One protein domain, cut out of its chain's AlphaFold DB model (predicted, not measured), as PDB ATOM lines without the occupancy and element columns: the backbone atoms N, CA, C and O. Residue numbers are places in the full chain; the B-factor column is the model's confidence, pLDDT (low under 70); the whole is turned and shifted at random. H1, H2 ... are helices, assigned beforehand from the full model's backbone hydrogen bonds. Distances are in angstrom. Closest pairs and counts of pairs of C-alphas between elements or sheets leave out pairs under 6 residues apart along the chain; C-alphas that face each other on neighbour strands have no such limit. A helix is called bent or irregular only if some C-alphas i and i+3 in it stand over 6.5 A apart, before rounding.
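Overview. This is residues 5 to 189 of the 200 residues of an uncharacterized protein of Candidatus Melainabacteria bacterium (UniProt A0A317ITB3). The short helix H2 lies in the middle of a cluster of helices, with H5, H6, H7 and the two arms of the bent helix H9 packed round it; the long H1 packs on H2 with residues 20 to 27, and its residues 5 to 15 stick out. At one end H4 reaches away from the cluster as an arm, with the four-residue H3 beyond it, and H8 packs on the last part of H7. The printed part has 185 residues with nine named helices, H1 to H9 in order, and no named strand; its class is all helix. It is compact, with a radius of gyration of the C-alphas of 17.3 A and spans of 53 by 41 by 30 A.

Arrangement. H1, residues 5 to 33, forms a hairpin with H2, residues 43 to 54; the closest C-alphas, those of Ile 23 and Pro 44, are 6.6 A apart. H2 is the hub, touching five other helices. H3, residues 66 to 69, is close to but not clearly touching H4, residues 72 to 82: the closest C-alphas, those of Leu 67 and Ile 75, are 7.0 A apart. H5, residues 85 to 99, touches H2 at a shallow tilt of 8 degrees, opposite ways, with the C-alphas of Ala 52 and Gly 87 closest at 4.2 A. H1, H2 and H5 are an up and down bundle, each running against the one before it. H6, residues 108 to 116, forms a hairpin with H5, with the C-alphas of Gly 91 and Pro 110 closest at 4.0 A. H7, residues 127 to 152, touches H2 at a steep tilt of 52 degrees, with the C-alphas of Ile 49 and Val 135 closest at 6.4 A. H8, residues 157 to 160, touches H7 at residues 147 to 151 alone; the closest C-alphas, those of Ala 147 and Met 159, are 5.8 A apart. H9, residues 162 to 189, was assigned as one helix by its hydrogen bonds but is bent, with C-alphas 175 and 178 6.9 A apart; its arms H9a and H9b stand at 48 degrees. H9a touches H7 at a shallow tilt of 25 degrees, opposite ways, with the C-alphas of Val 132 and Ala 174 closest at 4.7 A. H9b touches H2, with the C-alphas of Val 50 and Phe 181 closest at 5.9 A. Every O i to N i+4 pair is within hydrogen-bond range in H1, H2, H4, H5 and H6, against 20 of 22 in H7, 9 of 10 in H9a and 7 of 8 in H9b; H3 and H8 are too short for such a pair.

Along the chain. H1 begins at C-alpha 5, (271.714, 232.297, 113.369), and measures 42.3 A from first to last C-alpha. H5 measures 20.5 A and H7 37.0 A. H9b ends at C-alpha 189, (257.478, 237.240, 104.845).

Size, cuts and confidence. The C-alphas farthest apart, those of Arg 33 and Thr 69, are 56.9 A apart. The printed part has no cut, and the link from H2 to H3, 11 residues, is long. Mean pLDDT of the printed part is 81.7; it is under 70 at residues 5, 29 to 40, 57 to 60 and 103.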
ATOM      1  N   ARG A   5     272.259 230.972 113.703       68.88
ATOM      2  CA  ARG A   5     271.714 232.297 113.369       68.88
ATOM      3  C   ARG A   5     272.666 233.146 112.523       68.88
ATOM      4  O   ARG A   5     272.218 233.812 111.592       68.88
ATOM      5  N   LEU A   6     273.969 233.120 112.812       71.44
ATOM      6  CA  LEU A   6     274.960 233.869 112.040       71.44
ATOM      7  C   LEU A   6     275.121 233.284 110.631       71.44
ATOM      8  O   LEU A   6     275.174 234.034 109.661       71.44
ATOM      9  N   ARG A   7     275.122 231.950 110.503       71.62
ATOM     10  CA  ARG A   7     275.204 231.263 109.203       71.62
ATOM     11  C   ARG A   7     274.028 231.632 108.298       71.62
ATOM     12  O   ARG A   7     274.229 231.951 107.131       71.62
ATOM     13  N   THR A   8     272.820 231.655 108.854       72.75
ATOM     14  CA  THR A   8     271.610 232.044 108.124       72.75
ATOM     15  C   THR A   8     271.652 233.520 107.705       72.75
ATOM     16  O   THR A   8     271.299 233.845 106.576       72.75
ATOM     17  N   ARG A   9     272.153 234.421 108.563       72.69
ATOM     18  CA  ARG A   9     272.331 235.845 108.212       72.69
ATOM     19  C   ARG A   9     273.357 236.059 107.099       72.69
ATOM     20  O   ARG A   9     273.083 236.823 106.179       72.69
ATOM     21  N   ILE A  10     274.497 235.371 107.157       76.44
ATOM     22  CA  ILE A  10     275.522 235.421 106.102       76.44
ATOM     23  C   ILE A  10     274.945 234.927 104.775       76.44
ATOM     24  O   ILE A  10     275.176 235.545 103.743       76.44
ATOM     25  N   TRP A  11     274.150 233.855 104.801       75.06
ATOM     26  CA  TRP A  11     273.479 233.350 103.605       75.06
ATOM     27  C   TRP A  11     272.519 234.377 102.989       75.06
ATOM     28  O   TRP A  11     272.551 234.594 101.780       75.06
ATOM     29  N   HIS A  12     271.710 235.061 103.803       74.62
ATOM     30  CA  HIS A  12     270.815 236.113 103.308       74.62
ATOM     31  C   HIS A  12     271.577 237.300 102.716       74.62
ATOM     32  O   HIS A  12     271.174 237.816 101.676       74.62
ATOM     33  N   LEU A  13     272.685 237.703 103.344       76.25
ATOM     34  CA  LEU A  13     273.563 238.745 102.812       76.25
ATOM     35  C   LEU A  13     274.172 238.326 101.473       76.25
ATOM     36  O   LEU A  13     274.100 239.087 100.516       76.25
ATOM     37  N   ALA A  14     274.695 237.102 101.373       77.31
ATOM     38  CA  ALA A  14     275.258 236.575 100.133       77.31
ATOM     39  C   ALA A  14     274.218 236.531  99.002       77.31
ATOM     40  O   ALA A  14     274.516 236.918  97.874       77.31
ATOM     41  N   LEU A  15     272.982 236.122  99.308       81.56
ATOM     42  CA  LEU A  15     271.892 236.099  98.335       81.56
ATOM     43  C   LEU A  15     271.504 237.517  97.895       81.56
ATOM     44  O   LEU A  15     271.376 237.764  96.699       81.56
ATOM     45  N   ALA A  16     271.387 238.465  98.830       79.31
ATOM     46  CA  ALA A  16     271.114 239.867  98.515       79.31
ATOM     47  C   ALA A  16     272.213 240.479  97.632       79.31
ATOM     48  O   ALA A  16     271.908 241.104  96.618       79.31
ATOM     49  N   SER A  17     273.486 240.235  97.955       76.75
ATOM     50  CA  SER A  17     274.621 240.657  97.128       76.75
ATOM     51  C   SER A  17     274.594 240.015  95.739       76.75
ATOM     52  O   SER A  17     274.850 240.698  94.751       76.75
ATOM     53  N   GLY A  18     274.232 238.732  95.642       80.69
ATOM     54  CA  GLY A  18     274.061 238.036  94.365       80.69
ATOM     55  C   GLY A  18     272.957 238.649  93.500       80.69
ATOM     56  O   GLY A  18     273.160 238.851  92.306       80.69
ATOM     57  N   VAL A  19     271.821 239.018  94.100       83.88
ATOM     58  CA  VAL A  19     270.719 239.700  93.403       83.88
ATOM     59  C   VAL A  19     271.138 241.094  92.933       83.88
ATOM     60  O   VAL A  19     270.896 241.436  91.778       83.88
ATOM     61  N   VAL A  20     271.813 241.878  93.781       82.06
ATOM     62  CA  VAL A  20     272.358 243.194  93.401       82.06
ATOM     63  C   VAL A  20     273.303 243.061  92.208       82.06
ATOM     64  O   VAL A  20     273.167 243.794  91.228       82.06
ATOM     65  N   PHE A  21     274.226 242.100  92.261       79.56
ATOM     66  CA  PHE A  21     275.181 241.867  91.184       79.56
ATOM     67  C   PHE A  21     274.493 241.405  89.897       79.56
ATOM     68  O   PHE A  21     274.819 241.892  88.821       79.56
ATOM     69  N   PHE A  22     273.496 240.522  89.991       82.88
ATOM     70  CA  PHE A  22     272.714 240.078  88.840       82.88
ATOM     71  C   PHE A  22     271.946 241.230  88.179       82.88
ATOM     72  O   PHE A  22     271.992 241.380  86.960       82.88
ATOM     73  N   ILE A  23     271.294 242.086  88.969       82.69
ATOM     74  CA  ILE A  23     270.595 243.279  88.468       82.69
ATOM     75  C   ILE A  23     271.572 244.237  87.798       82.69
ATOM     76  O   ILE A  23     271.278 244.779  86.734       82.69
ATOM     77  N   TRP A  24     272.752 244.416  88.391       80.50
ATOM     78  CA  TRP A  24     273.800 245.226  87.796       80.50
ATOM     79  C   TRP A  24     274.303 244.646  86.469       80.50
ATOM     80  O   TRP A  24     274.406 245.379  85.490       80.50
ATOM     81  N   LEU A  25     274.547 243.335  86.393       77.12
ATOM     82  CA  LEU A  25     274.939 242.659  85.153       77.12
ATOM     83  C   LEU A  25     273.868 242.770  84.066       77.12
ATOM     84  O   LEU A  25     274.208 242.976  82.902       77.12
ATOM     85  N   LEU A  26     272.587 242.661  84.429       76.94
ATOM     86  CA  LEU A  26     271.487 242.912  83.503       76.94
ATOM     87  C   LEU A  26     271.548 244.353  82.990       76.94
ATOM     88  O   LEU A  26     271.586 244.551  81.781       76.94
ATOM     89  N   GLN A  27     271.657 245.344  83.878       75.31
ATOM     90  CA  GLN A  27     271.763 246.752  83.480       75.31
ATOM     91  C   GLN A  27     272.978 246.998  82.568       75.31
ATOM     92  O   GLN A  27     272.853 247.684  81.557       75.31
ATOM     93  N   LEU A  28     274.132 246.396  82.870       70.75
ATOM     94  CA  LEU A  28     275.348 246.476  82.056       70.75
ATOM     95  C   LEU A  28     275.187 245.836  80.674       70.75
ATOM     96  O   LEU A  28     275.638 246.404  79.683       70.75
ATOM     97  N   ASN A  29     274.562 244.663  80.580       63.75
ATOM     98  CA  ASN A  29     274.347 243.983  79.300       63.75
ATOM     99  C   ASN A  29     273.432 244.820  78.393       63.75
ATOM    100  O   ASN A  29     273.689 244.984  77.200       63.75
ATOM    101  N   VAL A  30     272.415 245.447  78.987       60.19
ATOM    102  CA  VAL A  30     271.533 246.366  78.270       60.19
ATOM    103  C   VAL A  30     272.283 247.660  77.880       60.19
ATOM    104  O   VAL A  30     272.132 248.120  76.752       60.19
ATOM    105  N   LEU A  31     273.169 248.196  78.732       57.66
ATOM    106  CA  LEU A  31     274.010 249.373  78.428       57.66
ATOM    107  C   LEU A  31     275.084 249.116  77.352       57.66
ATOM    108  O   LEU A  31     275.503 250.052  76.678       57.66
ATOM    109  N   THR A  32     275.551 247.873  77.197       56.88
ATOM    110  CA  THR A  32     276.670 247.516  76.300       56.88
ATOM    111  C   THR A  32     276.233 247.014  74.924       56.88
ATOM    112  O   THR A  32     277.032 247.067  73.991       56.88
ATOM    113  N   ARG A  33     274.988 246.537  74.762       51.38
ATOM    114  CA  ARG A  33     274.487 245.977  73.488       51.38
ATOM    115  C   ARG A  33     273.385 246.781  72.801       51.38
ATOM    116  O   ARG A  33     273.064 246.476  71.656       51.38
ATOM    117  N   LEU A  34     272.820 247.801  73.444       44.75
ATOM    118  CA  LEU A  34     271.820 248.675  72.832       44.75
ATOM    119  C   LEU A  34     272.403 250.071  72.647       44.75
ATOM    120  O   LEU A  34     272.863 250.706  73.591       44.75
ATOM    121  N   THR A  35     272.342 250.567  71.415       43.59
ATOM    122  CA  THR A  35     272.402 251.999  71.115       43.59
ATOM    123  C   THR A  35     271.599 252.773  72.167       43.59
ATOM    124  O   THR A  35     270.433 252.451  72.395       43.59
ATOM    125  N   LEU A  36     272.222 253.781  72.787       41.97
ATOM    126  CA  LEU A  36     271.762 254.618  73.916       41.97
ATOM    127  C   LEU A  36     270.359 255.269  73.796       41.97
ATOM    128  O   LEU A  36     269.973 256.038  74.668       41.97
ATOM    129  N   GLY A  37     269.581 254.971  72.755       43.28
ATOM    130  CA  GLY A  37     268.190 255.399  72.594       43.28
ATOM    131  C   GLY A  37     267.127 254.444  73.160       43.28
ATOM    132  O   GLY A  37     265.949 254.757  73.042       43.28
ATOM    133  N   GLY A  38     267.494 253.284  73.729       48.09
ATOM    134  CA  GLY A  38     266.529 252.199  74.011       48.09
ATOM    135  C   GLY A  38     266.414 251.702  75.455       48.09
ATOM    136  O   GLY A  38     265.661 250.761  75.704       48.09
ATOM    137  N   LEU A  39     267.141 252.276  76.416       52.16
ATOM    138  CA  LEU A  39     267.081 251.834  77.812       52.16
ATOM    139  C   LEU A  39     266.003 252.599  78.568       52.16
ATOM    140  O   LEU A  39     266.270 253.549  79.292       52.16
ATOM    141  N   LEU A  40     264.760 252.171  78.375       63.88
ATOM    142  CA  LEU A  40     263.621 252.791  79.037       63.88
ATOM    143  C   LEU A  40     263.505 252.395  80.514       63.88
ATOM    144  O   LEU A  40     262.540 252.799  81.124       63.88
ATOM    145  N   CYS A  41     264.400 251.602  81.115       70.75
ATOM    146  CA  CYS A  41     264.268 251.200  82.520       70.75
ATOM    147  C   CYS A  41     265.606 251.200  83.268       70.75
ATOM    148  O   CYS A  41     266.619 250.674  82.809       70.75
ATOM    149  N   ASN A  42     265.572 251.750  84.474       85.19
ATOM    150  CA  ASN A  42     266.652 251.769  85.438       85.19
ATOM    151  C   ASN A  42     266.324 250.807  86.582       85.19
ATOM    152  O   ASN A  42     265.720 251.155  87.608       85.19
ATOM    153  N   LEU A  43     266.717 249.552  86.367       86.69
ATOM    154  CA  LEU A  43     266.502 248.463  87.314       86.69
ATOM    155  C   LEU A  43     267.210 248.696  88.661       86.69
ATOM    156  O   LEU A  43     266.573 248.442  89.684       86.69
ATOM    157  N   PRO A  44     268.459 249.209  88.717       88.75
ATOM    158  CA  PRO A  44     269.123 249.536  89.979       88.75
ATOM    159  C   PRO A  44     268.327 250.492  90.877       88.75
ATOM    160  O   PRO A  44     268.150 250.235  92.071       88.75
ATOM    161  N   LEU A  45     267.806 251.581  90.307       89.62
ATOM    162  CA  LEU A  45     267.021 252.557  91.056       89.62
ATOM    163  C   LEU A  45     265.671 251.976  91.489       89.62
ATOM    164  O   LEU A  45     265.285 252.109  92.651       89.62
ATOM    165  N   THR A  46     264.991 251.271  90.581       91.00
ATOM    166  CA  THR A  46     263.719 250.592  90.870       91.00
ATOM    167  C   THR A  46     263.883 249.607  92.026       91.00
ATOM    168  O   THR A  46     263.123 249.644  92.993       91.00
ATOM    169  N   PHE A  47     264.921 248.768  91.977       91.94
ATOM    170  CA  PHE A  47     265.238 247.824  93.043       91.94
ATOM    171  C   PHE A  47     265.537 248.531  94.361       91.94
ATOM    172  O   PHE A  47     265.059 248.091  95.399       91.94
ATOM    173  N   THR A  48     266.292 249.631  94.333       91.62
ATOM    174  CA  THR A  48     266.630 250.408  95.534       91.62
ATOM    175  C   THR A  48     265.371 250.923  96.238       91.62
ATOM    176  O   THR A  48     265.240 250.770  97.453       91.62
ATOM    177  N   ILE A  49     264.414 251.476  95.482       91.50
ATOM    178  CA  ILE A  49     263.139 251.976  96.020       91.50
ATOM    179  C   ILE A  49     262.299 250.823  96.584       91.50
ATOM    180  O   ILE A  49     261.813 250.900  97.713       91.50
ATOM    181  N   VAL A  50     262.155 249.734  95.822       91.56
ATOM    182  CA  VAL A  50     261.381 248.559  96.247       91.56
ATOM    183  C   VAL A  50     261.989 247.939  97.508       91.56
ATOM    184  O   VAL A  50     261.275 247.715  98.485       91.56
ATOM    185  N   TRP A  51     263.309 247.750  97.534       91.44
ATOM    186  CA  TRP A  51     264.048 247.243  98.689       91.44
ATOM    187  C   TRP A  51     263.797 248.096  99.929       91.44
ATOM    188  O   TRP A  51     263.439 247.576 100.985       91.44
ATOM    189  N   ALA A  52     263.937 249.415  99.798       89.56
ATOM    190  CA  ALA A  52     263.721 250.352 100.887       89.56
ATOM    191  C   ALA A  52     262.281 250.332 101.421       89.56
ATOM    192  O   ALA A  52     262.087 250.470 102.625       89.56
ATOM    193  N   SER A  53     261.288 250.125 100.552       88.31
ATOM    194  CA  SER A  53     259.873 250.053 100.943       88.31
ATOM    195  C   SER A  53     259.515 248.780 101.731       88.31
ATOM    196  O   SER A  53     258.549 248.774 102.499       88.31
ATOM    197  N   ILE A  54     260.296 247.706 101.572       85.94
ATOM    198  CA  ILE A  54     260.070 246.405 102.225       85.94
ATOM    199  C   ILE A  54     260.950 246.270 103.471       85.94
ATOM    200  O   ILE A  54     260.447 246.053 104.572       85.94
ATOM    201  N   PHE A  55     262.258 246.483 103.319       81.69
ATOM    202  CA  PHE A  55     263.264 246.386 104.382       81.69
ATOM    203  C   PHE A  55     263.549 247.736 105.060       81.69
ATOM    204  O   PHE A  55     264.645 247.961 105.583       81.69
ATOM    205  N   GLY A  56     262.572 248.644 105.004       72.75
ATOM    206  CA  GLY A  56     262.633 249.995 105.551       72.75
ATOM    207  C   GLY A  56     262.715 250.062 107.072       72.75
ATOM    208  O   GLY A  56     262.785 249.046 107.769       72.75
ATOM    209  N   SER A  57     262.723 251.289 107.594       65.56
ATOM    210  CA  SER A  57     262.823 251.533 109.033       65.56
ATOM    211  C   SER A  57     261.716 250.818 109.811       65.56
ATOM    212  O   SER A  57     260.540 250.882 109.460       65.56
ATOM    213  N   ARG A  58     262.105 250.154 110.906       63.94
ATOM    214  CA  ARG A  58     261.178 249.559 111.882       63.94
ATOM    215  C   ARG A  58     260.682 250.579 112.914       63.94
ATOM    216  O   ARG A  58     259.969 250.189 113.835       63.94
ATOM    217  N   MET A  59     261.089 251.847 112.807       67.12
ATOM    218  CA  MET A  59     260.666 252.874 113.753       67.12
ATOM    219  C   MET A  59     259.164 253.155 113.596       67.12
ATOM    220  O   MET A  59     258.682 253.283 112.467       67.12
ATOM    221  N   PRO A  60     258.409 253.245 114.704       69.50
ATOM    222  CA  PRO A  60     256.998 253.603 114.654       69.50
ATOM    223  C   PRO A  60     256.822 255.005 114.056       69.50
ATOM    224  O   PRO A  60     257.690 255.866 114.177       69.50
ATOM    225  N   LYS A  61     255.704 255.265 113.380       74.00
ATOM    226  CA  LYS A  61     255.420 256.631 112.919       74.00
ATOM    227  C   LYS A  61     255.072 257.493 114.130       74.00
ATOM    228  O   LYS A  61     254.275 257.056 114.956       74.00
ATOM    229  N   LEU A  62     255.654 258.691 114.212       76.75
ATOM    230  CA  LEU A  62     255.271 259.686 115.215       76.75
ATOM    231  C   LEU A  62     253.783 260.002 115.066       76.75
ATOM    232  O   LEU A  62     253.306 260.250 113.954       76.75
ATOM    233  N   THR A  63     253.057 259.976 116.177       79.88
ATOM    234  CA  THR A  63     251.653 260.381 116.208       79.88
ATOM    235  C   THR A  63     251.537 261.903 116.218       79.88
ATOM    236  O   THR A  63     252.498 262.629 116.477       79.88
ATOM    237  N   THR A  64     250.343 262.421 115.933       81.25
ATOM    238  CA  THR A  64     250.079 263.865 116.003       81.25
ATOM    239  C   THR A  64     250.309 264.445 117.393       81.25
ATOM    240  O   THR A  64     250.646 265.621 117.496       81.25
ATOM    241  N   ASP A  65     250.156 263.643 118.446       82.50
ATOM    242  CA  ASP A  65     250.399 264.077 119.823       82.50
ATOM    243  C   ASP A  65     251.899 264.083 120.158       82.50
ATOM    244  O   ASP A  65     252.377 265.005 120.822       82.50
ATOM    245  N   ASP A  66     252.679 263.156 119.591       81.50
ATOM    246  CA  ASP A  66     254.145 263.184 119.695       81.50
ATOM    247  C   ASP A  66     254.727 264.420 118.990       81.50
ATOM    248  O   ASP A  66     255.610 265.093 119.512       81.50
ATOM    249  N   LEU A  67     254.180 264.789 117.825       80.75
ATOM    250  CA  LEU A  67     254.609 265.985 117.086       80.75
ATOM    251  C   LEU A  67     254.316 267.300 117.823       80.75
ATOM    252  O   LEU A  67     254.930 268.318 117.516       80.75
ATOM    253  N   ARG A  68     253.366 267.297 118.765       81.62
ATOM    254  CA  ARG A  68     253.019 268.472 119.580       81.62
ATOM    255  C   ARG A  68     253.882 268.599 120.831       81.62
ATOM    256  O   ARG A  68     253.993 269.698 121.365       81.62
ATOM    257  N   THR A  69     254.436 267.491 121.314       87.06
ATOM    258  CA  THR A  69     255.217 267.441 122.557       87.06
ATOM    259  C   THR A  69     256.723 267.483 122.311       87.06
ATOM    260  O   THR A  69     257.452 268.013 123.146       87.06
ATOM    261  N   LEU A  70     257.190 266.979 121.166       85.19
ATOM    262  CA  LEU A  70     258.603 266.974 120.791       85.19
ATOM    263  C   LEU A  70     259.069 268.325 120.240       85.19
ATOM    264  O   LEU A  70     258.357 269.025 119.518       85.19
ATOM    265  N   SER A  71     260.320 268.665 120.530       88.94
ATOM    266  CA  SER A  71     260.991 269.820 119.940       88.94
ATOM    267  C   SER A  71     261.293 269.601 118.452       88.94
ATOM    268  O   SER A  71     261.470 268.476 117.979       88.94
ATOM    269  N   MET A  72     261.431 270.689 117.687       82.88
ATOM    270  CA  MET A  72     261.712 270.598 116.248       82.88
ATOM    271  C   MET A  72     263.012 269.831 115.941       82.88
ATOM    272  O   MET A  72     263.078 269.096 114.959       82.88
ATOM    273  N   SER A  73     264.036 269.936 116.793       86.25
ATOM    274  CA  SER A  73     265.281 269.166 116.661       86.25
ATOM    275  C   SER A  73     265.086 267.664 116.881       86.25
ATOM    276  O   SER A  73     265.709 266.852 116.195       86.25
ATOM    277  N   GLU A  74     264.206 267.275 117.803       84.38
ATOM    278  CA  GLU A  74     263.854 265.870 118.037       84.38
ATOM    279  C   GLU A  74     263.047 265.317 116.865       84.38
ATOM    280  O   GLU A  74     263.323 264.218 116.397       84.38
ATOM    281  N   ILE A  75     262.127 266.107 116.305       81.88
ATOM    282  CA  ILE A  75     261.366 265.714 115.113       81.88
ATOM    283  C   ILE A  75     262.306 265.527 113.919       81.88
ATOM    284  O   ILE A  75     262.232 264.511 113.232       81.88
ATOM    285  N   VAL A  76     263.219 266.472 113.679       81.25
ATOM    286  CA  VAL A  76     264.182 266.390 112.569       81.25
ATOM    287  C   VAL A  76     265.119 265.197 112.734       81.25
ATOM    288  O   VAL A  76     265.338 264.470 111.770       81.25
ATOM    289  N   SER A  77     265.645 264.952 113.935       81.56
ATOM    290  CA  SER A  77     266.516 263.793 114.181       81.56
ATOM    291  C   SER A  77     265.755 262.469 114.081       81.56
ATOM    292  O   SER A  77     266.257 261.523 113.474       81.56
ATOM    293  N   TYR A  78     264.516 262.406 114.570       80.00
ATOM    294  CA  TYR A  78     263.660 261.234 114.411       80.00
ATOM    295  C   TYR A  78     263.342 260.960 112.944       80.00
ATOM    296  O   TYR A  78     263.434 259.822 112.481       80.00
ATOM    297  N   GLN A  79     263.005 261.996 112.172       75.25
ATOM    298  CA  GLN A  79     262.827 261.856 110.733       75.25
ATOM    299  C   GLN A  79     264.126 261.399 110.077       75.25
ATOM    300  O   GLN A  79     264.107 260.405 109.359       75.25
ATOM    301  N   ALA A  80     265.264 262.012 110.402       74.50
ATOM    302  CA  ALA A  80     266.562 261.637 109.851       74.50
ATOM    303  C   ALA A  80     266.869 260.130 110.031       74.50
ATOM    304  O   ALA A  80     267.363 259.454 109.125       74.50
ATOM    305  N   LEU A  81     266.514 259.592 111.200       75.19
ATOM    306  CA  LEU A  81     266.748 258.200 111.588       75.19
ATOM    307  C   LEU A  81     265.654 257.227 111.127       75.19
ATOM    308  O   LEU A  81     265.904 256.026 111.051       75.19
ATOM    309  N   SER A  82     264.457 257.721 110.803       73.12
ATOM    310  CA  SER A  82     263.331 256.887 110.361       73.12
ATOM    311  C   SER A  82     263.306 256.614 108.856       73.12
ATOM    312  O   SER A  82     262.487 255.812 108.407       73.12
ATOM    313  N   GLY A  83     264.227 257.188 108.079       72.88
ATOM    314  CA  GLY A  83     264.477 256.733 106.711       72.88
ATOM    315  C   GLY A  83     265.087 255.323 106.672       72.88
ATOM    316  O   GLY A  83     265.513 254.762 107.684       72.88
ATOM    317  N   SER A  84     265.139 254.708 105.488       82.38
ATOM    318  CA  SER A  84     265.714 253.365 105.346       82.38
ATOM    319  C   SER A  84     267.227 253.424 105.181       82.38
ATOM    320  O   SER A  84     267.733 253.647 104.082       82.38
ATOM    321  N   LEU A  85     267.973 253.159 106.259       83.94
ATOM    322  CA  LEU A  85     269.428 252.987 106.172       83.94
ATOM    323  C   LEU A  85     269.802 251.821 105.240       83.94
ATOM    324  O   LEU A  85     270.782 251.904 104.505       83.94
ATOM    325  N   SER A  86     269.002 250.748 105.224       85.38
ATOM    326  CA  SER A  86     269.227 249.606 104.331       85.38
ATOM    327  C   SER A  86     269.057 250.007 102.860       85.38
ATOM    328  O   SER A  86     269.894 249.666 102.028       85.38
ATOM    329  N   GLY A  87     268.028 250.801 102.555       86.50
ATOM    330  CA  GLY A  87     267.788 251.388 101.240       86.50
ATOM    331  C   GLY A  87     268.900 252.343 100.822       86.50
ATOM    332  O   GLY A  87     269.368 252.273  99.689       86.50
ATOM    333  N   ALA A  88     269.383 253.174 101.748       89.38
ATOM    334  CA  ALA A  88     270.507 254.077 101.515       89.38
ATOM    335  C   ALA A  88     271.787 253.320 101.136       89.38
ATOM    336  O   ALA A  88     272.462 253.688 100.179       89.38
ATOM    337  N   LEU A  89     272.103 252.235 101.853       89.38
ATOM    338  CA  LEU A  89     273.287 251.410 101.599       89.38
ATOM    339  C   LEU A  89     273.202 250.661 100.266       89.38
ATOM    340  O   LEU A  89     274.178 250.640  99.521       89.38
ATOM    341  N   ILE A  90     272.042 250.083  99.937       89.56
ATOM    342  CA  ILE A  90     271.824 249.441  98.632       89.56
ATOM    343  C   ILE A  90     271.927 250.473  97.503       89.56
ATOM    344  O   ILE A  90     272.604 250.223  96.505       89.56
ATOM    345  N   GLY A  91     271.335 251.655  97.683       89.69
ATOM    346  CA  GLY A  91     271.456 252.758  96.734       89.69
ATOM    347  C   GLY A  91     272.902 253.223  96.559       89.69
ATOM    348  O   GLY A  91     273.341 253.430  95.432       89.69
ATOM    349  N   ALA A  92     273.672 253.322  97.646       90.44
ATOM    350  CA  ALA A  92     275.094 253.660  97.602       90.44
ATOM    351  C   ALA A  92     275.923 252.590  96.876       90.44
ATOM    352  O   ALA A  92     276.821 252.920  96.105       90.44
ATOM    353  N   LEU A  93     275.596 251.311  97.073       89.69
ATOM    354  CA  LEU A  93     276.258 250.207  96.385       89.69
ATOM    355  C   LEU A  93     276.014 250.272  94.870       89.69
ATOM    356  O   LEU A  93     276.966 250.201  94.096       89.69
ATOM    357  N   PHE A  94     274.768 250.479  94.435       88.00
ATOM    358  CA  PHE A  94     274.467 250.682  93.016       88.00
ATOM    359  C   PHE A  94     275.089 251.963  92.459       88.00
ATOM    360  O   PHE A  94     275.561 251.958  91.326       88.00
ATOM    361  N   ALA A  95     275.144 253.037  93.245       86.56
ATOM    362  CA  ALA A  95     275.809 254.269  92.846       86.56
ATOM    363  C   ALA A  95     277.315 254.074  92.639       86.56
ATOM    364  O   ALA A  95     277.866 254.558  91.651       86.56
ATOM    365  N   ALA A  96     277.976 253.317  93.516       86.69
ATOM    366  CA  ALA A  96     279.387 252.971  93.374       86.69
ATOM    367  C   ALA A  96     279.634 252.103  92.131       86.69
ATOM    368  O   ALA A  96     280.574 252.352  91.377       86.69
ATOM    369  N   LEU A  97     278.756 251.128  91.870       85.31
ATOM    370  CA  LEU A  97     278.805 250.326  90.647       85.31
ATOM    371  C   LEU A  97     278.599 251.195  89.398       85.31
ATOM    372  O   LEU A  97     279.347 251.068  88.434       85.31
ATOM    373  N   TYR A  98     277.670 252.147  89.426       80.06
ATOM    374  CA  TYR A  98     277.447 253.085  88.325       80.06
ATOM    375  C   TYR A  98     278.646 254.017  88.084       80.06
ATOM    376  O   TYR A  98     279.028 254.267  86.937       80.06
ATOM    377  N   ALA A  99     279.291 254.474  89.160       83.12
ATOM    378  CA  ALA A  99     280.508 255.282  89.110       83.12
ATOM    379  C   ALA A  99     281.727 254.516  88.557       83.12
ATOM    380  O   ALA A  99     282.696 255.127  88.118       83.12
ATOM    381  N   SER A 100     281.688 253.177  88.539       80.69
ATOM    382  CA  SER A 100     282.734 252.374  87.888       80.69
ATOM    383  C   SER A 100     282.688 252.450  86.355       80.69
ATOM    384  O   SER A 100     283.677 252.142  85.695       80.69
ATOM    385  N   VAL A 101     281.555 252.880  85.787       74.50
ATOM    386  CA  VAL A 101     281.322 252.967  84.333       74.50
ATOM    387  C   VAL A 101     281.201 254.414  83.864       74.50
ATOM    388  O   VAL A 101     281.581 254.742  82.743       74.50
ATOM    389  N   THR A 102     280.673 255.296  84.713       71.44
ATOM    390  CA  THR A 102     280.502 256.719  84.410       71.44
ATOM    391  C   THR A 102     281.261 257.574  85.424       71.44
ATOM    392  O   THR A 102     281.318 257.221  86.596       71.44
ATOM    393  N   PRO A 103     281.823 258.727  85.028       68.62
ATOM    394  CA  PRO A 103     282.727 259.498  85.887       68.62
ATOM    395  C   PRO A 103     282.033 260.243  87.044       68.62
ATOM    396  O   PRO A 103     282.672 261.039  87.726       68.62
ATOM    397  N   ILE A 104     280.726 260.047  87.251       78.44
ATOM    398  CA  ILE A 104     279.924 260.821  88.201       78.44
ATOM    399  C   ILE A 104     279.174 259.861  89.120       78.44
ATOM    400  O   ILE A 104     278.367 259.052  88.669       78.44
ATOM    401  N   TYR A 105     279.426 259.986  90.424       81.44
ATOM    402  CA  TYR A 105     278.726 259.211  91.443       81.44
ATOM    403  C   TYR A 105     277.280 259.706  91.601       81.44
ATOM    404  O   TYR A 105     277.079 260.867  91.968       81.44
ATOM    405  N   PRO A 106     276.264 258.864  91.362       84.94
ATOM    406  CA  PRO A 106     274.871 259.284  91.393       84.94
ATOM    407  C   PRO A 106     274.340 259.352  92.833       84.94
ATOM    408  O   PRO A 106     273.751 258.396  93.341       84.94
ATOM    409  N   PHE A 107     274.509 260.497  93.506       89.38
ATOM    410  CA  PHE A 107     274.066 260.665  94.902       89.38
ATOM    411  C   PHE A 107     272.541 260.542  95.071       89.38
ATOM    412  O   PHE A 107     272.047 260.255  96.161       89.38
ATOM    413  N   SER A 108     271.777 260.682  93.986       90.88
ATOM    414  CA  SER A 108     270.330 260.474  94.010       90.88
ATOM    415  C   SER A 108     269.928 259.060  94.443       90.88
ATOM    416  O   SER A 108     268.906 258.905  95.097       90.88
ATOM    417  N   TYR A 109     270.727 258.027  94.165       90.44
ATOM    418  CA  TYR A 109     270.373 256.638  94.482       90.44
ATOM    419  C   TYR A 109     270.319 256.366  95.994       90.44
ATOM    420  O   TYR A 109     269.276 255.907  96.467       90.44
ATOM    421  N   PRO A 110     271.376 256.650  96.788       92.00
ATOM    422  CA  PRO A 110     271.309 256.478  98.236       92.00
ATOM    423  C   PRO A 110     270.248 257.373  98.881       92.00
ATOM    424  O   PRO A 110     269.540 256.920  99.778       92.00
ATOM    425  N   LEU A 111     270.085 258.611  98.407       91.88
ATOM    426  CA  LEU A 111     269.088 259.532  98.953       91.88
ATOM    427  C   LEU A 111     267.656 259.023  98.736       91.88
ATOM    428  O   LEU A 111     266.853 259.001  99.664       91.88
ATOM    429  N   ILE A 112     267.342 258.569  97.524       92.94
ATOM    430  CA  ILE A 112     266.015 258.050  97.186       92.94
ATOM    431  C   ILE A 112     265.753 256.722  97.893       92.94
ATOM    432  O   ILE A 112     264.651 256.513  98.395       92.94
ATOM    433  N   GLY A 113     266.762 255.855  98.012       90.12
ATOM    434  CA  GLY A 113     266.670 254.641  98.823       90.12
ATOM    435  C   GLY A 113     266.386 254.939 100.295       90.12
ATOM    436  O   GLY A 113     265.567 254.271 100.918       90.12
ATOM    437  N   TRP A 114     266.999 255.979 100.850       90.75
ATOM    438  CA  TRP A 114     266.704 256.425 102.207       90.75
ATOM    439  C   TRP A 114     265.262 256.943 102.347       90.75
ATOM    440  O   TRP A 114     264.531 256.473 103.223       90.75
ATOM    441  N   MET A 115     264.820 257.824 101.439       89.31
ATOM    442  CA  MET A 115     263.471 258.409 101.447       89.31
ATOM    443  C   MET A 115     262.360 257.377 101.215       89.31
ATOM    444  O   MET A 115     261.314 257.425 101.862       89.31
ATOM    445  N   ALA A 116     262.569 256.410 100.321       88.56
ATOM    446  CA  ALA A 116     261.603 255.343 100.064       88.56
ATOM    447  C   ALA A 116     261.301 254.514 101.327       88.56
ATOM    448  O   ALA A 116     260.209 253.967 101.468       88.56
ATOM    449  N   GLY A 117     262.229 254.501 102.288       84.19
ATOM    450  CA  GLY A 117     262.054 253.896 103.603       84.19
ATOM    451  C   GLY A 117     260.917 254.452 104.453       84.19
ATOM    452  O   GLY A 117     260.350 253.705 105.248       84.19
ATOM    453  N   TYR A 118     260.557 255.727 104.274       82.50
ATOM    454  CA  TYR A 118     259.426 256.335 104.986       82.50
ATOM    455  C   TYR A 118     258.083 255.735 104.560       82.50
ATOM    456  O   TYR A 118     257.122 255.690 105.336       82.50
ATOM    457  N   PHE A 119     258.018 255.244 103.324       84.56
ATOM    458  CA  PHE A 119     256.832 254.659 102.721       84.56
ATOM    459  C   PHE A 119     256.907 253.134 102.792       84.56
ATOM    460  O   PHE A 119     256.914 252.451 101.771       84.56
ATOM    461  N   SER A 120     256.976 252.588 104.010       82.88
ATOM    462  CA  SER A 120     256.959 251.135 104.179       82.88
ATOM    463  C   SER A 120     255.625 250.550 103.709       82.88
ATOM    464  O   SER A 120     254.560 250.908 104.220       82.88
ATOM    465  N   LEU A 121     255.695 249.630 102.747       80.81
ATOM    466  CA  LEU A 121     254.533 248.977 102.135       80.81
ATOM    467  C   LEU A 121     254.371 247.514 102.571       80.81
ATOM    468  O   LEU A 121     253.430 246.848 102.146       80.81
ATOM    469  N   LYS A 122     255.242 247.016 103.460       74.50
ATOM    470  CA  LYS A 122     255.322 245.603 103.875       74.50
ATOM    471  C   LYS A 122     253.973 244.981 104.264       74.50
ATOM    472  O   LYS A 122     253.702 243.838 103.913       74.50
ATOM    473  N   ARG A 123     253.132 245.720 104.997       72.00
ATOM    474  CA  ARG A 123     251.875 245.218 105.596       72.00
ATOM    475  C   ARG A 123     250.619 245.911 105.069       72.00
ATOM    476  O   ARG A 123     249.575 245.869 105.712       72.00
ATOM    477  N   VAL A 124     250.725 246.594 103.933       80.38
ATOM    478  CA  VAL A 124     249.597 247.313 103.340       80.38
ATOM    479  C   VAL A 124     248.837 246.364 102.416       80.38
ATOM    480  O   VAL A 124     249.419 245.767 101.509       80.38
ATOM    481  N   ASN A 125     247.524 246.229 102.620       76.50
ATOM    482  CA  ASN A 125     246.670 245.517 101.671       76.50
ATOM    483  C   ASN A 125     246.788 246.192 100.300       76.50
ATOM    484  O   ASN A 125     246.707 247.414 100.207       76.50
ATOM    485  N   HIS A 126     246.992 245.404  99.242       81.06
ATOM    486  CA  HIS A 126     247.205 245.922  97.885       81.06
ATOM    487  C   HIS A 126     248.484 246.776  97.706       81.06
ATOM    488  O   HIS A 126     248.558 247.589  96.788       81.06
ATOM    489  N   ALA A 127     249.530 246.545  98.513       84.81
ATOM    490  CA  ALA A 127     250.839 247.215  98.422       84.81
ATOM    491  C   ALA A 127     251.452 247.277  97.005       84.81
ATOM    492  O   ALA A 127     252.072 248.275  96.641       84.81
ATOM    493  N   GLN A 128     251.213 246.255  96.178       84.88
ATOM    494  CA  GLN A 128     251.637 246.197  94.773       84.88
ATOM    495  C   GLN A 128     251.094 247.339  93.891       84.88
ATOM    496  O   GLN A 128     251.659 247.616  92.841       84.88
ATOM    497  N   PHE A 129     250.010 248.006  94.297       88.69
ATOM    498  CA  PHE A 129     249.497 249.187  93.603       88.69
ATOM    499  C   PHE A 129     250.122 250.476  94.130       88.69
ATOM    500  O   PHE A 129     250.337 251.400  93.357       88.69
ATOM    501  N   PHE A 130     250.463 250.532  95.421       89.38
ATOM    502  CA  PHE A 130     251.107 251.694  96.043       89.38
ATOM    503  C   PHE A 130     252.597 251.810  95.703       89.38
ATOM    504  O   PHE A 130     253.147 252.909  95.732       89.38
ATOM    505  N   ILE A 131     253.250 250.705  95.325       91.94
ATOM    506  CA  ILE A 131     254.648 250.738  94.882       91.94
ATOM    507  C   ILE A 131     254.815 251.439  93.525       91.94
ATOM    508  O   ILE A 131     255.845 252.062  93.291       91.94
ATOM    509  N   VAL A 132     253.797 251.405  92.656       92.94
ATOM    510  CA  VAL A 132     253.815 252.062  91.337       92.94
ATOM    511  C   VAL A 132     253.995 253.582  91.462       92.94
ATOM    512  O   VAL A 132     254.990 254.092  90.947       92.94
ATOM    513  N   PRO A 133     253.119 254.334  92.165       93.38
ATOM    514  CA  PRO A 133     253.310 255.770  92.339       93.38
ATOM    515  C   PRO A 133     254.568 256.092  93.155       93.38
ATOM    516  O   PRO A 133     255.219 257.095  92.874       93.38
ATOM    517  N   LEU A 134     254.963 255.240  94.112       92.88
ATOM    518  CA  LEU A 134     256.199 255.438  94.875       92.88
ATOM    519  C   LEU A 134     257.439 255.386  93.969       92.88
ATOM    520  O   LEU A 134     258.290 256.271  94.039       92.88
ATOM    521  N   VAL A 135     257.530 254.381  93.094       94.31
ATOM    522  CA  VAL A 135     258.640 254.245  92.145       94.31
ATOM    523  C   VAL A 135     258.588 255.310  91.058       94.31
ATOM    524  O   VAL A 135     259.644 255.825  90.695       94.31
ATOM    525  N   LEU A 136     257.403 255.684  90.572       94.19
ATOM    526  CA  LEU A 136     257.250 256.758  89.591       94.19
ATOM    527  C   LEU A 136     257.799 258.079  90.145       94.19
ATOM    528  O   LEU A 136     258.712 258.664  89.566       94.19
ATOM    529  N   CYS A 137     257.287 258.517  91.297       94.50
ATOM    530  CA  CYS A 137     257.706 259.764  91.934       94.50
ATOM    531  C   CYS A 137     259.176 259.714  92.364       94.50
ATOM    532  O   CYS A 137     259.910 260.679  92.155       94.50
ATOM    533  N   GLY A 138     259.623 258.585  92.920       93.44
ATOM    534  CA  GLY A 138     261.017 258.381  93.309       93.44
ATOM    535  C   GLY A 138     261.974 258.426  92.117       93.44
ATOM    536  O   GLY A 138     263.033 259.039  92.220       93.44
ATOM    537  N   SER A 139     261.590 257.852  90.973       92.69
ATOM    538  CA  SER A 139     262.400 257.871  89.747       92.69
ATOM    539  C   SER A 139     262.491 259.267  89.142       92.69
ATOM    540  O   SER A 139     263.589 259.713  88.813       92.69
ATOM    541  N   VAL A 140     261.371 259.996  89.085       92.25
ATOM    542  CA  VAL A 140     261.362 261.391  88.624       92.25
ATOM    543  C   VAL A 140     262.241 262.251  89.527       92.25
ATOM    544  O   VAL A 140     263.084 262.994  89.030       92.25
ATOM    545  N   LEU A 141     262.107 262.117  90.851       93.44
ATOM    546  CA  LEU A 141     262.926 262.864  91.807       93.44
ATOM    547  C   LEU A 141     264.414 262.514  91.672       93.44
ATOM    548  O   LEU A 141     265.254 263.414  91.651       93.44
ATOM    549  N   ALA A 142     264.751 261.230  91.523       90.69
ATOM    550  CA  ALA A 142     266.125 260.788  91.313       90.69
ATOM    551  C   ALA A 142     266.730 261.386  90.039       90.69
ATOM    552  O   ALA A 142     267.873 261.850  90.056       90.69
ATOM    553  N   GLY A 143     265.953 261.387  88.953       88.25
ATOM    554  CA  GLY A 143     266.326 261.988  87.685       88.25
ATOM    555  C   GLY A 143     266.525 263.495  87.813       88.25
ATOM    556  O   GLY A 143     267.493 264.017  87.270       88.25
ATOM    557  N   SER A 144     265.661 264.201  88.551       89.88
ATOM    558  CA  SER A 144     265.780 265.652  88.758       89.88
ATOM    559  C   SER A 144     267.064 266.001  89.505       89.88
ATOM    560  O   SER A 144     267.800 266.898  89.098       89.88
ATOM    561  N   ILE A 145     267.369 265.254  90.569       91.50
ATOM    562  CA  ILE A 145     268.599 265.431  91.352       91.50
ATOM    563  C   ILE A 145     269.825 265.114  90.491       91.50
ATOM    564  O   ILE A 145     270.805 265.854  90.526       91.50
ATOM    565  N   MET A 146     269.760 264.062  89.672       87.50
ATOM    566  CA  MET A 146     270.829 263.713  88.737       87.50
ATOM    567  C   MET A 146     271.050 264.794  87.681       87.50
ATOM    568  O   MET A 146     272.187 265.177  87.424       87.50
ATOM    569  N   ALA A 147     269.983 265.298  87.061       85.69
ATOM    570  CA  ALA A 147     270.060 266.344  86.051       85.69
ATOM    571  C   ALA A 147     270.635 267.635  86.645       85.69
ATOM    572  O   ALA A 147     271.488 268.271  86.029       85.69
ATOM    573  N   PHE A 148     270.236 267.974  87.874       88.62
ATOM    574  CA  PHE A 148     270.812 269.087  88.619       88.62
ATOM    575  C   PHE A 148     272.305 268.872  88.907       88.62
ATOM    576  O   PHE A 148     273.118 269.747  88.613       88.62
ATOM    577  N   GLN A 149     272.686 267.688  89.393       88.00
ATOM    578  CA  GLN A 149     274.083 267.322  89.630       88.00
ATOM    579  C   GLN A 149     274.913 267.423  88.340       88.00
ATOM    580  O   GLN A 149     275.983 268.025  88.337       88.00
ATOM    581  N   LEU A 150     274.397 266.898  87.228       84.75
ATOM    582  CA  LEU A 150     275.049 266.953  85.921       84.75
ATOM    583  C   LEU A 150     275.202 268.391  85.414       84.75
ATOM    584  O   LEU A 150     276.268 268.752  84.909       84.75
ATOM    585  N   SER A 151     274.182 269.227  85.618       86.75
ATOM    586  CA  SER A 151     274.229 270.651  85.290       86.75
ATOM    587  C   SER A 151     275.346 271.369  86.048       86.75
ATOM    588  O   SER A 151     276.094 272.129  85.437       86.75
ATOM    589  N   LEU A 152     275.509 271.097  87.349       87.19
ATOM    590  CA  LEU A 152     276.587 271.679  88.160       87.19
ATOM    591  C   LEU A 152     277.979 271.192  87.736       87.19
ATOM    592  O   LEU A 152     278.944 271.944  87.822       87.19
ATOM    593  N   THR A 153     278.091 269.963  87.227       85.81
ATOM    594  CA  THR A 153     279.358 269.406  86.709       85.81
ATOM    595  C   THR A 153     279.703 269.846  85.279       85.81
ATOM    596  O   THR A 153     280.606 269.282  84.664       85.81
ATOM    597  N   GLY A 154     278.993 270.834  84.724       83.88
ATOM    598  CA  GLY A 154     279.280 271.394  83.400       83.88
ATOM    599  C   GLY A 154     278.561 270.708  82.236       83.88
ATOM    600  O   GLY A 154     278.974 270.868  81.091       83.88
ATOM    601  N   ARG A 155     277.475 269.959  82.492       81.38
ATOM    602  CA  ARG A 155     276.608 269.362  81.455       81.38
ATOM    603  C   ARG A 155     275.170 269.909  81.517       81.38
ATOM    604  O   ARG A 155     274.242 269.151  81.802       81.38
ATOM    605  N   PRO A 156     274.949 271.209  81.248       81.12
ATOM    606  CA  PRO A 156     273.629 271.838  81.378       81.12
ATOM    607  C   PRO A 156     272.597 271.330  80.354       81.12
ATOM    608  O   PRO A 156     271.396 271.376  80.613       81.12
ATOM    609  N   GLU A 157     273.045 270.784  79.218       82.25
ATOM    610  CA  GLU A 157     272.180 270.257  78.146       82.25
ATOM    611  C   GLU A 157     271.227 269.144  78.612       82.25
ATOM    612  O   GLU A 157     270.159 268.939  78.030       82.25
ATOM    613  N   VAL A 158     271.586 268.445  79.693       78.81
ATOM    614  CA  VAL A 158     270.783 267.367  80.284       78.81
ATOM    615  C   VAL A 158     269.432 267.888  80.781       78.81
ATOM    616  O   VAL A 158     268.430 267.187  80.658       78.81
ATOM    617  N   MET A 159     269.370 269.132  81.271       78.44
ATOM    618  CA  MET A 159     268.127 269.718  81.778       78.44
ATOM    619  C   MET A 159     267.105 269.943  80.654       78.44
ATOM    620  O   MET A 159     265.919 269.677  80.827       78.44
ATOM    621  N   GLY A 160     267.564 270.347  79.463       77.88
ATOM    622  CA  GLY A 160     266.699 270.545  78.293       77.88
ATOM    623  C   GLY A 160     266.100 269.246  77.742       77.88
ATOM    624  O   GLY A 160     265.031 269.263  77.138       77.88
ATOM    625  N   ARG A 161     266.756 268.104  77.987       80.00
ATOM    626  CA  ARG A 161     266.288 266.764  77.583       80.00
ATOM    627  C   ARG A 161     265.663 265.968  78.729       80.00
ATOM    628  O   ARG A 161     265.270 264.822  78.526       80.00
ATOM    629  N   PHE A 162     265.531 266.573  79.909       79.88
ATOM    630  CA  PHE A 162     265.066 265.912  81.126       79.88
ATOM    631  C   PHE A 162     263.740 265.176  80.918       79.88
ATOM    632  O   PHE A 162     263.657 263.977  81.159       79.88
ATOM    633  N   ILE A 163     262.724 265.869  80.396       80.12
ATOM    634  CA  ILE A 163     261.386 265.291  80.201       80.12
ATOM    635  C   ILE A 163     261.428 264.125  79.204       80.12
ATOM    636  O   ILE A 163     260.762 263.116  79.413       80.12
ATOM    637  N   GLN A 164     262.230 264.242  78.144       82.19
ATOM    638  CA  GLN A 164     262.311 263.238  77.081       82.19
ATOM    639  C   GLN A 164     263.002 261.947  77.535       82.19
ATOM    640  O   GLN A 164     262.694 260.885  77.006       82.19
ATOM    641  N   ALA A 165     263.913 262.032  78.507       79.50
ATOM    642  CA  ALA A 165     264.638 260.877  79.031       79.50
ATOM    643  C   ALA A 165     264.009 260.324  80.322       79.50
ATOM    644  O   ALA A 165     263.679 259.144  80.402       79.50
ATOM    645  N   VAL A 166     263.791 261.181  81.322       83.94
ATOM    646  CA  VAL A 166     263.438 260.764  82.688       83.94
ATOM    647  C   VAL A 166     261.985 260.332  82.805       83.94
ATOM    648  O   VAL A 166     261.693 259.410  83.566       83.94
ATOM    649  N   LEU A 167     261.056 260.961  82.077       85.06
ATOM    650  CA  LEU A 167     259.641 260.609  82.192       85.06
ATOM    651  C   LEU A 167     259.353 259.203  81.629       85.06
ATOM    652  O   LEU A 167     258.783 258.404  82.373       85.06
ATOM    653  N   PRO A 168     259.783 258.838  80.399       85.88
ATOM    654  CA  PRO A 168     259.620 257.470  79.903       85.88
ATOM    655  C   PRO A 168     260.324 256.437  80.787       85.88
ATOM    656  O   PRO A 168     259.746 255.390  81.076       85.88
ATOM    657  N   GLU A 169     261.527 256.761  81.277       86.06
ATOM    658  CA  GLU A 169     262.278 255.896  82.191       86.06
ATOM    659  C   GLU A 169     261.505 255.635  83.491       86.06
ATOM    660  O   GLU A 169     261.333 254.496  83.925       86.06
ATOM    661  N   SER A 170     260.974 256.699  84.093       89.62
ATOM    662  CA  SER A 170     260.230 256.623  85.350       89.62
ATOM    663  C   SER A 170     258.926 255.846  85.203       89.62
ATOM    664  O   SER A 170     258.565 255.085  86.102       89.62
ATOM    665  N   VAL A 171     258.230 256.001  84.071       90.56
ATOM    666  CA  VAL A 171     257.017 255.230  83.766       90.56
ATOM    667  C   VAL A 171     257.341 253.745  83.695       90.56
ATOM    668  O   VAL A 171     256.660 252.938  84.325       90.56
ATOM    669  N   MET A 172     258.404 253.362  82.993       90.12
ATOM    670  CA  MET A 172     258.748 251.948  82.896       90.12
ATOM    671  C   MET A 172     259.251 251.354  84.207       90.12
ATOM    672  O   MET A 172     258.882 250.226  84.535       90.12
ATOM    673  N   ASN A 173     260.035 252.108  84.983       91.75
ATOM    674  CA  ASN A 173     260.423 251.717  86.339       91.75
ATOM    675  C   ASN A 173     259.180 251.412  87.182       91.75
ATOM    676  O   ASN A 173     259.102 250.367  87.829       91.75
ATOM    677  N   ALA A 174     258.179 252.293  87.125       92.19
ATOM    678  CA  ALA A 174     256.930 252.137  87.858       92.19
ATOM    679  C   ALA A 174     256.130 250.905  87.407       92.19
ATOM    680  O   ALA A 174     255.570 250.205  88.248       92.19
ATOM    681  N   LEU A 175     256.109 250.598  86.105       91.56
ATOM    682  CA  LEU A 175     255.432 249.413  85.563       91.56
ATOM    683  C   LEU A 175     256.132 248.099  85.938       91.56
ATOM    684  O   LEU A 175     255.468 247.081  86.136       91.56
ATOM    685  N   ILE A 176     257.460 248.109  86.050       89.94
ATOM    686  CA  ILE A 176     258.249 246.932  86.443       89.94
ATOM    687  C   ILE A 176     258.250 246.740  87.968       89.94
ATOM    688  O   ILE A 176     258.378 245.613  88.449       89.94
ATOM    689  N   ALA A 177     258.042 247.805  88.745       91.31
ATOM    690  CA  ALA A 177     258.113 247.776  90.203       91.31
ATOM    691  C   ALA A 177     257.282 246.670  90.886       91.31
ATOM    692  O   ALA A 177     257.840 246.000  91.758       91.31
ATOM    693  N   PRO A 178     256.013 246.391  90.511       91.50
ATOM    694  CA  PRO A 178     255.227 245.322  91.133       91.50
ATOM    695  C   PRO A 178     255.859 243.935  90.972       91.50
ATOM    696  O   PRO A 178     255.802 243.112  91.886       91.50
ATOM    697  N   TRP A 179     256.516 243.691  89.834       89.81
ATOM    698  CA  TRP A 179     257.175 242.421  89.527       89.81
ATOM    699  C   TRP A 179     258.431 242.190  90.365       89.81
ATOM    700  O   TRP A 179     258.780 241.045  90.632       89.81
ATOM    701  N   ILE A 180     259.082 243.265  90.817       89.75
ATOM    702  CA  ILE A 180     260.196 243.202  91.773       89.75
ATOM    703  C   ILE A 180     259.657 243.151  93.212       89.75
ATOM    704  O   ILE A 180     260.178 242.417  94.050       89.75
ATOM    705  N   PHE A 181     258.582 243.890  93.495       89.56
ATOM    706  CA  PHE A 181     257.980 244.002  94.821       89.56
ATOM    707  C   PHE A 181     257.412 242.675  95.328       89.56
ATOM    708  O   PHE A 181     257.721 242.265  96.443       89.56
ATOM    709  N   LEU A 182     256.629 241.965  94.513       89.00
ATOM    710  CA  LEU A 182     255.990 240.705  94.906       89.00
ATOM    711  C   LEU A 182     256.965 239.616  95.394       89.00
ATOM    712  O   LEU A 182     256.744 239.073  96.482       89.00
ATOM    713  N   PRO A 183     258.030 239.254  94.651       87.94
ATOM    714  CA  PRO A 183     258.977 238.249  95.125       87.94
ATOM    715  C   PRO A 183     259.744 238.721  96.364       87.94
ATOM    716  O   PRO A 183     259.995 237.912  97.256       87.94
ATOM    717  N   MET A 184     260.070 240.013  96.469       87.06
ATOM    718  CA  MET A 184     260.724 240.552  97.663       87.06
ATOM    719  C   MET A 184     259.829 240.521  98.898       87.06
ATOM    720  O   MET A 184     260.303 240.171  99.975       87.06
ATOM    721  N   GLN A 185     258.545 240.857  98.754       86.06
ATOM    722  CA  GLN A 185     257.591 240.816  99.857       86.06
ATOM    723  C   GLN A 185     257.472 239.385 100.389       86.06
ATOM    724  O   GLN A 185     257.620 239.153 101.583       86.06
ATOM    725  N   ARG A 186     257.333 238.403  99.488       86.25
ATOM    726  CA  ARG A 186     257.311 236.979  99.859       86.25
ATOM    727  C   ARG A 186     258.603 236.521 100.526       86.25
ATOM    728  O   ARG A 186     258.562 235.688 101.429       86.25
ATOM    729  N   TRP A 187     259.749 237.032 100.077       84.19
ATOM    730  CA  TRP A 187     261.030 236.739 100.711       84.19
ATOM    731  C   TRP A 187     261.064 237.283 102.145       84.19
ATOM    732  O   TRP A 187     261.379 236.538 103.071       84.19
ATOM    733  N   ASP A 188     260.686 238.535 102.362       83.88
ATOM    734  CA  ASP A 188     260.633 239.138 103.694       83.88
ATOM    735  C   ASP A 188     259.618 238.443 104.627       83.88
ATOM    736  O   ASP A 188     259.929 238.173 105.792       83.88
ATOM    737  N   ASP A 189     258.454 238.047 104.107       82.50
ATOM    738  CA  ASP A 189     257.478 237.240 104.845       82.50
ATOM    739  C   ASP A 189     258.093 235.902 105.280       82.50
ATOM    740  O   ASP A 189     258.081 235.575 106.468       82.50
TER     741      ASP A 189